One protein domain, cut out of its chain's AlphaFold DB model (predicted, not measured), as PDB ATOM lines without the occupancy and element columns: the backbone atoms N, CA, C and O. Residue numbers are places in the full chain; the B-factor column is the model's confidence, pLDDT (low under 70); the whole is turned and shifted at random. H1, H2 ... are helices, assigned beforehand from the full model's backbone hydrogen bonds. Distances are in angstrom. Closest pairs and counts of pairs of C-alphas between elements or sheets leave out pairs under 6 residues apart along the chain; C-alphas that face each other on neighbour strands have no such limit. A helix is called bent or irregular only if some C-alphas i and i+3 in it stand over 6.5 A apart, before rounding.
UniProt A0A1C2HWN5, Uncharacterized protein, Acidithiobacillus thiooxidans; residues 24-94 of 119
ATOM      1  N   PRO A  24      17.939  58.623 100.042       82.12
ATOM      2  CA  PRO A  24      18.660  57.420  99.628       82.12
ATOM      3  C   PRO A  24      17.773  56.171  99.642       82.12
ATOM      4  O   PRO A  24      17.845  55.381  98.708       82.12
ATOM      5  N   ASP A  25      16.871  56.037 100.616       84.50
ATOM      6  CA  ASP A  25      15.946  54.898 100.695       84.50
ATOM      7  C   ASP A  25      15.016  54.839  99.474       84.50
ATOM      8  O   ASP A  25      14.847  53.797  98.849       84.50
ATOM      9  N   VAL A  26      14.504  55.998  99.049       88.75
ATOM     10  CA  VAL A  26      13.629  56.109  97.871       88.75
ATOM     11  C   VAL A  26      14.405  55.850  96.571       88.75
ATOM     12  O   VAL A  26      13.831  55.385  95.590       88.75
ATOM     13  N   ARG A  27      15.719  56.121  96.537       89.25
ATOM     14  CA  ARG A  27      16.576  55.759  95.391       89.25
ATOM     15  C   ARG A  27      16.721  54.245  95.275       89.25
ATOM     16  O   ARG A  27      16.662  53.726  94.168       89.25
ATOM     17  N   ILE A  28      16.902  53.551  96.398       88.06
ATOM     18  CA  ILE A  28      17.029  52.089  96.428       88.06
ATOM     19  C   ILE A  28      15.716  51.439  95.978       88.06
ATOM     20  O   ILE A  28      15.743  50.586  95.094       88.06
ATOM     21  N   ASP A  29      14.581  51.914  96.493       89.44
ATOM     22  CA  ASP A  29      13.248  51.450  96.085       89.44
ATOM     23  C   ASP A  29      13.030  51.625  94.571       89.44
ATOM     24  O   ASP A  29      12.741  50.668  93.851       89.44
ATOM     25  N   ARG A  30      13.319  52.816  94.022       90.88
ATOM     26  CA  ARG A  30      13.244  53.051  92.566       90.88
ATOM     27  C   ARG A  30      14.198  52.173  91.759       90.88
ATOM     28  O   ARG A  30      13.842  51.758  90.658       90.88
ATOM     29  N   ALA A  31      15.395  51.893  92.274       88.62
ATOM     30  CA  ALA A  31      16.363  51.027  91.605       88.62
ATOM     31  C   ALA A  31      15.886  49.567  91.550       88.62
ATOM     32  O   ALA A  31      16.145  48.878  90.562       88.62
ATOM     33  N   CYS A  32      15.163  49.114  92.575       89.69
ATOM     34  CA  CYS A  32      14.595  47.771  92.659       89.69
ATOM     35  C   CYS A  32      13.162  47.669  92.102       89.69
ATOM     36  O   CYS A  32      12.666  46.557  91.904       89.69
ATOM     37  N   ALA A  33      12.529  48.789  91.744       88.44
ATOM     38  CA  ALA A  33      11.193  48.843  91.151       88.44
ATOM     39  C   ALA A  33      10.975  47.892  89.953       88.44
ATOM     40  O   ALA A  33       9.917  47.270  89.898       88.44
ATOM     41  N   PRO A  34      11.937  47.667  89.033       85.19
ATOM     42  CA  PRO A  34      11.758  46.704  87.942       85.19
ATOM     43  C   PRO A  34      11.521  45.266  88.419       85.19
ATOM     44  O   PRO A  34      10.771  44.520  87.787       85.19
ATOM     45  N   VAL A  35      12.129  44.878  89.545       84.00
ATOM     46  CA  VAL A  35      11.936  43.557  90.162       84.00
ATOM     47  C   VAL A  35      10.522  43.450  90.729       84.00
ATOM     48  O   VAL A  35       9.856  42.440  90.522       84.00
ATOM     49  N   GLN A  36      10.030  44.518  91.362       83.06
ATOM     50  CA  GLN A  36       8.644  44.623  91.828       83.06
ATOM     51  C   GLN A  36       7.635  44.576  90.674       83.06
ATOM     52  O   GLN A  36       6.659  43.830  90.735       83.06
ATOM     53  N   TRP A  37       7.881  45.312  89.585       85.38
ATOM     54  CA  TRP A  37       7.016  45.297  88.401       85.38
ATOM     55  C   TRP A  37       6.928  43.894  87.799       85.38
ATOM     56  O   TRP A  37       5.830  43.405  87.535       85.38
ATOM     57  N   GLY A  38       8.075  43.224  87.641       82.19
ATOM     58  CA  GLY A  38       8.129  41.832  87.202       82.19
ATOM     59  C   GLY A  38       7.391  40.898  88.161       82.19
ATOM     60  O   GLY A  38       6.625  40.045  87.717       82.19
ATOM     61  N   GLY A  39       7.545  41.104  89.470       74.88
ATOM     62  CA  GLY A  39       6.873  40.321  90.501       74.88
ATOM     63  C   GLY A  39       5.350  40.400  90.425       74.88
ATOM     64  O   GLY A  39       4.698  39.360  90.493       74.88
ATOM     65  N   ASN A  40       4.783  41.586  90.191       79.88
ATOM     66  CA  ASN A  40       3.336  41.782  90.022       79.88
ATOM     67  C   ASN A  40       2.791  41.091  88.767       79.88
ATOM     68  O   ASN A  40       1.704  40.514  88.790       79.88
ATOM     69  N   VAL A  41       3.552  41.102  87.669       82.25
ATOM     70  CA  VAL A  41       3.168  40.391  86.440       82.25
ATOM     71  C   VAL A  41       3.177  38.880  86.671       82.25
ATOM     72  O   VAL A  41       2.209  38.200  86.339       82.25
ATOM     73  N   VAL A  42       4.240  38.350  87.281       77.44
ATOM     74  CA  VAL A  42       4.392  36.907  87.529       77.44
ATOM     75  C   VAL A  42       3.368  36.405  88.548       77.44
ATOM     76  O   VAL A  42       2.784  35.345  88.345       77.44
ATOM     77  N   THR A  43       3.095  37.165  89.610       77.94
ATOM     78  CA  THR A  43       2.044  36.826  90.586       77.94
ATOM     79  C   THR A  43       0.651  36.878  89.972       77.94
ATOM     80  O   THR A  43      -0.134  35.973  90.227       77.94
ATOM     81  N   SER A  44       0.359  37.843  89.095       78.19
ATOM     82  CA  SER A  44      -0.922  37.892  88.368       78.19
ATOM     83  C   SER A  44      -1.106  36.689  87.434       78.19
ATOM     84  O   SER A  44      -2.194  36.126  87.347       78.19
ATOM     85  N   LEU A  45      -0.036  36.254  86.761       77.94
ATOM     86  CA  LEU A  45      -0.032  35.021  85.964       77.94
ATOM     87  C   LEU A  45      -0.229  33.773  86.834       77.94
ATOM     88  O   LEU A  45      -0.986  32.881  86.457       77.94
ATOM     89  N   ALA A  46       0.417  33.723  88.000       75.44
ATOM     90  CA  ALA A  46       0.295  32.614  88.942       75.44
ATOM     91  C   ALA A  46      -1.120  32.512  89.535       75.44
ATOM     92  O   ALA A  46      -1.674  31.414  89.601       75.44
ATOM     93  N   ALA A  47      -1.728  33.650  89.883       73.81
ATOM     94  CA  ALA A  47      -3.109  33.739  90.352       73.81
ATOM     95  C   ALA A  47      -4.109  33.216  89.306       73.81
ATOM     96  O   ALA A  47      -5.118  32.608  89.658       73.81
ATOM     97  N   LEU A  48      -3.809  33.397  88.013       80.06
ATOM     98  CA  LEU A  48      -4.626  32.872  86.918       80.06
ATOM     99  C   LEU A  48      -4.467  31.352  86.731       80.06
ATOM    100  O   LEU A  48      -5.398  30.697  86.272       80.06
ATOM    101  N   SER A  49      -3.302  30.783  87.069       77.56
ATOM    102  CA  SER A  49      -3.050  29.345  86.936       77.56
ATOM    103  C   SER A  49      -3.565  28.524  88.118       77.56
ATOM    104  O   SER A  49      -4.232  27.518  87.894       77.56
ATOM    105  N   THR A  50      -3.279  28.933  89.360       73.44
ATOM    106  CA  THR A  50      -3.710  28.246  90.590       73.44
ATOM    107  C   THR A  50      -3.496  29.141  91.829       73.44
ATOM    108  O   THR A  50      -2.395  29.654  92.033       73.44
ATOM    109  N   PRO A  51      -4.487  29.275  92.731       69.62
ATOM    110  CA  PRO A  51      -4.397  30.161  93.902       69.62
ATOM    111  C   PRO A  51      -3.351  29.720  94.943       69.62
ATOM    112  O   PRO A  51      -2.815  30.542  95.681       69.62
ATOM    113  N   GLU A  52      -2.999  28.433  94.991       70.62
ATOM    114  CA  GLU A  52      -1.956  27.912  95.893       70.62
ATOM    115  C   GLU A  52      -0.539  28.346  95.478       70.62
ATOM    116  O   GLU A  52       0.344  28.497  96.327       70.62
ATOM    117  N   LEU A  53      -0.316  28.588  94.180       70.31
ATOM    118  CA  LEU A  53       0.964  29.080  93.667       70.31
ATOM    119  C   LEU A  53       1.149  30.572  93.941       70.31
ATOM    120  O   LEU A  53       2.279  31.016  94.135       70.31
ATOM    121  N   GLU A  54       0.064  31.340  93.993       71.00
ATOM    122  CA  GLU A  54       0.110  32.787  94.193       71.00
ATOM    123  C   GLU A  54       0.878  33.160  95.468       71.00
ATOM    124  O   GLU A  54       1.808  33.960  95.420       71.00
ATOM    125  N   LEU A  55       0.567  32.518  96.598       77.50
ATOM    126  CA  LEU A  55       1.166  32.836  97.899       77.50
ATOM    127  C   LEU A  55       2.669  32.494  97.946       77.50
ATOM    128  O   LEU A  55       3.473  33.237  98.522       77.50
ATOM    129  N   GLN A  56       3.075  31.405  97.286       77.62
ATOM    130  CA  GLN A  56       4.487  31.025  97.170       77.62
ATOM    131  C   GLN A  56       5.260  31.982  96.258       77.62
ATOM    132  O   GLN A  56       6.363  32.412  96.604       77.62
ATOM    133  N   VAL A  57       4.673  32.359  95.123       77.75
ATOM    134  CA  VAL A  57       5.279  33.280  94.155       77.75
ATOM    135  C   VAL A  57       5.384  34.691  94.741       77.75
ATOM    136  O   VAL A  57       6.450  35.296  94.648       77.75
ATOM    137  N   GLN A  58       4.346  35.178  95.428       79.69
ATOM    138  CA  GLN A  58       4.348  36.442  96.180       79.69
ATOM    139  C   GLN A  58       5.495  36.471  97.198       79.69
ATOM    140  O   GLN A  58       6.324  37.381  97.205       79.69
ATOM    141  N   THR A  59       5.601  35.427  98.025       82.31
ATOM    142  CA  THR A  59       6.658  35.321  99.042       82.31
ATOM    143  C   THR A  59       8.050  35.288  98.408       82.31
ATOM    144  O   THR A  59       8.976  35.936  98.900       82.31
ATOM    145  N   GLY A  60       8.210  34.563  97.297       82.19
ATOM    146  CA  GLY A  60       9.455  34.512  96.534       82.19
ATOM    147  C   GLY A  60       9.855  35.873  95.959       82.19
ATOM    148  O   GLY A  60      10.997  36.296  96.133       82.19
ATOM    149  N   MET A  61       8.920  36.592  95.334       83.81
ATOM    150  CA  MET A  61       9.178  37.915  94.749       83.81
ATOM    151  C   MET A  61       9.487  38.977  95.800       83.81
ATOM    152  O   MET A  61      10.388  39.795  95.602       83.81
ATOM    153  N   ASN A  62       8.826  38.916  96.956       83.62
ATOM    154  CA  ASN A  62       9.141  39.789  98.085       83.62
ATOM    155  C   ASN A  62      10.570  39.548  98.590       83.62
ATOM    156  O   ASN A  62      11.304  40.503  98.833       83.62
ATOM    157  N   LYS A  63      11.021  38.286  98.653       84.88
ATOM    158  CA  LYS A  63      12.418  37.971  98.994       84.88
ATOM    159  C   LYS A  63      13.416  38.470  97.952       84.88
ATOM    160  O   LYS A  63      14.493  38.918  98.335       84.88
ATOM    161  N   MET A  64      13.089  38.416  96.661       83.94
ATOM    162  CA  MET A  64      13.966  38.951  95.611       83.94
ATOM    163  C   MET A  64      14.055  40.476  95.654       83.94
ATOM    164  O   MET A  64      15.147  41.023  95.521       83.94
ATOM    165  N   THR A  65      12.926  41.149  95.886       86.12
ATOM    166  CA  THR A  65      12.878  42.608  96.052       86.12
ATOM    167  C   THR A  65      13.747  43.022  97.235       86.12
ATOM    168  O   THR A  65      14.690  43.791  97.069       86.12
ATOM    169  N   TYR A  66      13.527  42.400  98.393       87.44
ATOM    170  CA  TYR A  66      14.331  42.646  99.587       87.44
ATOM    171  C   TYR A  66      15.817  42.323  99.367       87.44
ATOM    172  O   TYR A  66      16.700  43.037  99.834       87.44
ATOM    173  N   GLY A  67      16.118  41.259  98.618       90.50
ATOM    174  CA  GLY A  67      17.484  40.909  98.237       90.50
ATOM    175  C   GLY A  67      18.160  41.983  97.380       90.50
ATOM    176  O   GLY A  67      19.339  42.272  97.597       90.50
ATOM    177  N   CYS A  68      17.428  42.602  96.449       89.75
ATOM    178  CA  CYS A  68      17.909  43.729  95.648       89.75
ATOM    179  C   CYS A  68      18.231  44.931  96.541       89.75
ATOM    180  O   CYS A  68      19.363  45.423  96.529       89.75
ATOM    181  N   GLU A  69      17.276  45.343  97.376       89.81
ATOM    182  CA  GLU A  69      17.425  46.495  98.270       89.81
ATOM    183  C   GLU A  69      18.602  46.305  99.225       89.81
ATOM    184  O   GLU A  69      19.474  47.170  99.342       89.81
ATOM    185  N   TYR A  70      18.679  45.126  99.848       90.31
ATOM    186  CA  TYR A  70      19.750  44.777 100.767       90.31
ATOM    187  C   TYR A  70      21.112  44.765 100.078       90.31
ATOM    188  O   TYR A  70      22.083  45.260 100.643       90.31
ATOM    189  N   SER A  71      21.205  44.232  98.859       90.00
ATOM    190  CA  SER A  71      22.466  44.210  98.114       90.00
ATOM    191  C   SER A  71      22.942  45.627  97.800       90.00
ATOM    192  O   SER A  71      24.107  45.944  98.032       90.00
ATOM    193  N   ILE A  72      22.049  46.511  97.345       89.56
ATOM    194  CA  ILE A  72      22.384  47.915  97.073       89.56
ATOM    195  C   ILE A  72      22.799  48.625  98.366       89.56
ATOM    196  O   ILE A  72      23.853  49.263  98.406       89.56
ATOM    197  N   TRP A  73      22.029  48.472  99.443       89.88
ATOM    198  CA  TRP A  73      22.382  49.026 100.749       89.88
ATOM    199  C   TRP A  73      23.765  48.544 101.208       89.88
ATOM    200  O   TRP A  73      24.615  49.337 101.620       89.88
ATOM    201  N   ARG A  74      24.033  47.245 101.063       89.38
ATOM    202  CA  ARG A  74      25.289  46.615 101.467       89.38
ATOM    203  C   ARG A  74      26.483  47.131 100.661       89.38
ATOM    204  O   ARG A  74      27.534  47.385 101.241       89.38
ATOM    205  N   LEU A  75      26.334  47.298  99.347       87.56
ATOM    206  CA  LEU A  75      27.418  47.761  98.477       87.56
ATOM    207  C   LEU A  75      27.736  49.247  98.673       87.56
ATOM    208  O   LEU A  75      28.908  49.615  98.675       87.56
ATOM    209  N   PHE A  76      26.716  50.091  98.832       86.75
ATOM    210  CA  PHE A  76      26.899  51.544  98.800       86.75
ATOM    211  C   PHE A  76      26.895  52.213 100.177       86.75
ATOM    212  O   PHE A  76      27.538  53.245 100.337       86.75
ATOM    213  N   TYR A  77      26.217  51.646 101.178       86.31
ATOM    214  CA  TYR A  77      25.977  52.325 102.459       86.31
ATOM    215  C   TYR A  77      26.626  51.638 103.662       86.31
ATOM    216  O   TYR A  77      26.834  52.288 104.685       86.31
ATOM    217  N   GLN A  78      27.000  50.355 103.567       88.75
ATOM    218  CA  GLN A  78      27.544  49.605 104.708       88.75
ATOM    219  C   GLN A  78      28.783  50.275 105.329       88.75
ATOM    220  O   GLN A  78      28.906  50.343 106.552       88.75
ATOM    221  N   ALA A  79      29.713  50.768 104.505       86.88
ATOM    222  CA  ALA A  79      30.965  51.346 104.991       86.88
ATOM    223  C   ALA A  79      30.737  52.630 105.804       86.88
ATOM    224  O   ALA A  79      31.270  52.769 106.908       86.88
ATOM    225  N   ASP A  80      29.924  53.551 105.285       86.81
ATOM    226  CA  ASP A  80      29.627  54.812 105.968       86.81
ATOM    227  C   ASP A  80      28.701  54.609 107.165       86.81
ATOM    228  O   ASP A  80      28.901  55.231 108.211       86.81
ATOM    229  N   TYR A  81      27.768  53.658 107.076       87.00
ATOM    230  CA  TYR A  81      26.937  53.268 108.209       87.00
ATOM    231  C   TYR A  81      27.779  52.737 109.377       87.00
ATOM    232  O   TYR A  81      27.593  53.159 110.519       87.00
ATOM    233  N   ASN A  82      28.776  51.891 109.107       91.31
ATOM    234  CA  ASN A  82      29.676  51.381 110.143       91.31
ATOM    235  C   ASN A  82      30.492  52.498 110.811       91.31
ATOM    236  O   ASN A  82      30.631  52.513 112.035       91.31
ATOM    237  N   LYS A  83      30.997  53.466 110.036       90.06
ATOM    238  CA  LYS A  83      31.697  54.639 110.589       90.06
ATOM    239  C   LYS A  83      30.779  55.476 111.476       90.06
ATOM    240  O   LYS A  83      31.185  55.876 112.566       90.06
ATOM    241  N   TYR A  84      29.541  55.701 111.036       89.19
ATOM    242  CA  TYR A  84      28.527  56.390 111.828       89.19
ATOM    243  C   TYR A  84      28.253  55.667 113.156       89.19
ATOM    244  O   TYR A  84      28.220  56.315 114.200       89.19
ATOM    245  N   LEU A  85      28.128  54.334 113.150       91.31
ATOM    246  CA  LEU A  85      27.919  53.558 114.376       91.31
ATOM    247  C   LEU A  85      29.089  53.681 115.357       91.31
ATOM    248  O   LEU A  85      28.855  53.871 116.549       91.31
ATOM    249  N   ILE A  86      30.334  53.635 114.874       92.12
ATOM    250  CA  ILE A  86      31.532  53.824 115.710       92.12
ATOM    251  C   ILE A  86      31.536  55.225 116.333       92.12
ATOM    252  O   ILE A  86      31.734  55.370 117.541       92.12
ATOM    253  N   ALA A  87      31.270  56.260 115.532       92.06
ATOM    254  CA  ALA A  87      31.211  57.637 116.011       92.06
ATOM    255  C   ALA A  87      30.094  57.835 117.048       92.06
ATOM    256  O   ALA A  87      30.309  58.457 118.091       92.06
ATOM    257  N   LYS A  88      28.916  57.253 116.802       91.12
ATOM    258  CA  LYS A  88      27.777  57.297 117.722       91.12
ATOM    259  C   LYS A  88      28.081  56.574 119.032       91.12
ATOM    260  O   LYS A  88      27.807  57.129 120.093       91.12
ATOM    261  N   ALA A  89      28.684  55.388 118.978       90.69
ATOM    262  CA  ALA A  89      29.087  54.639 120.165       90.69
ATOM    263  C   ALA A  89      30.111  55.420 121.006       90.69
ATOM    264  O   ALA A  89      29.967  55.512 122.223       90.69
ATOM    265  N   ALA A  90      31.096  56.060 120.368       89.25
ATOM    266  CA  ALA A  90      32.070  56.907 121.056       89.25
ATOM    267  C   ALA A  90      31.424  58.148 121.703       89.25
ATOM    268  O   ALA A  90      31.760  58.509 122.833       89.25
ATOM    269  N   ALA A  91      30.472  58.788 121.018       89.12
ATOM    270  CA  ALA A  91      29.716  59.914 121.566       89.12
ATOM    271  C   ALA A  91      28.845  59.493 122.761       89.12
ATOM    272  O   ALA A  91      28.821  60.179 123.783       89.12
ATOM    273  N   GLN A  92      28.184  58.336 122.672       87.00
ATOM    274  CA  GLN A  92      27.392  57.775 123.766       87.00
ATOM    275  C   GLN A  92      28.264  57.389 124.964       87.00
ATOM    276  O   GLN A  92      27.905  57.709 126.093       87.00
ATOM    277  N   ALA A  93      29.437  56.791 124.742       86.19
ATOM    278  CA  ALA A  93      30.385  56.484 125.812       86.19
ATOM    279  C   ALA A  93      30.852  57.751 126.548       86.19
ATOM    280  O   ALA A  93      30.915  57.761 127.777       86.19
ATOM    281  N   LYS A  94      31.105  58.849 125.819       84.88
ATOM    282  CA  LYS A  94      31.405  60.157 126.424       84.88
ATOM    283  C   LYS A  94      30.233  60.708 127.232       84.88
ATOM    284  O   LYS A  94      30.450  61.186 128.341       84.88
TER     285      LYS A  94
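Overview. This is residues 24 to 94 of the 119 residues of an uncharacterized protein of Acidithiobacillus thiooxidans (UniProt A0A1C2HWN5). A long helical hairpin of bent H1 folded back along H2 continues into H3, whose residues 82 to 94 stick out as an arm. The printed part has 71 residues with three named helices, H1, H2, H3 in order, all helix. It is extended, with a radius of gyration of the C-alphas of 17.9 A and spans of 60 by 21 by 15 A.

Arrangement. H1, residues 24 to 49, assigned as one helix by its hydrogen bonds, is bent: C-alphas 31 and 34 are 7.3 A apart, and arms H1a, residues 24 to 31, and H1b, residues 34 to 49, stand at a steep tilt of 52 degrees. H1b and H2, residues 51 to 76, form a hairpin, opposite ways at a shallow tilt of 9 degrees; H2 touches H1b with residues 53 to 65 alone, the closest C-alphas being those of Ala 47 and Glu 54, 5.1 A. H2 touches H1a with residues 69 to 73 alone, closest at the C-alphas of Ile 28 and Glu 69, 5.9 A. H3, residues 78 to 94, and H2 meet only through their link. Every O i to N i+4 pair is within hydrogen-bond range in H1a, H1b and H3, and 20 of 22 in H2.

Along the chain. H1a begins at C-alpha 24 (18.660, 57.420, 99.628) and spans 10.5 A; H1b spans 22.8 A. H2 spans 38.2 A and is neither bent nor irregular, but only just: C-alphas 52 and 55 are 6.2 A apart. H3 spans 24.5 A, ending at C-alpha 94 (31.405, 60.157, 126.424).

Size, cuts and confidence. The two C-alphas farthest apart, of Ser 49 and Lys 94, are 60.8 A apart. The printed part has no cut, and both links are tight. Pro 51 is under 70 in pLDDT.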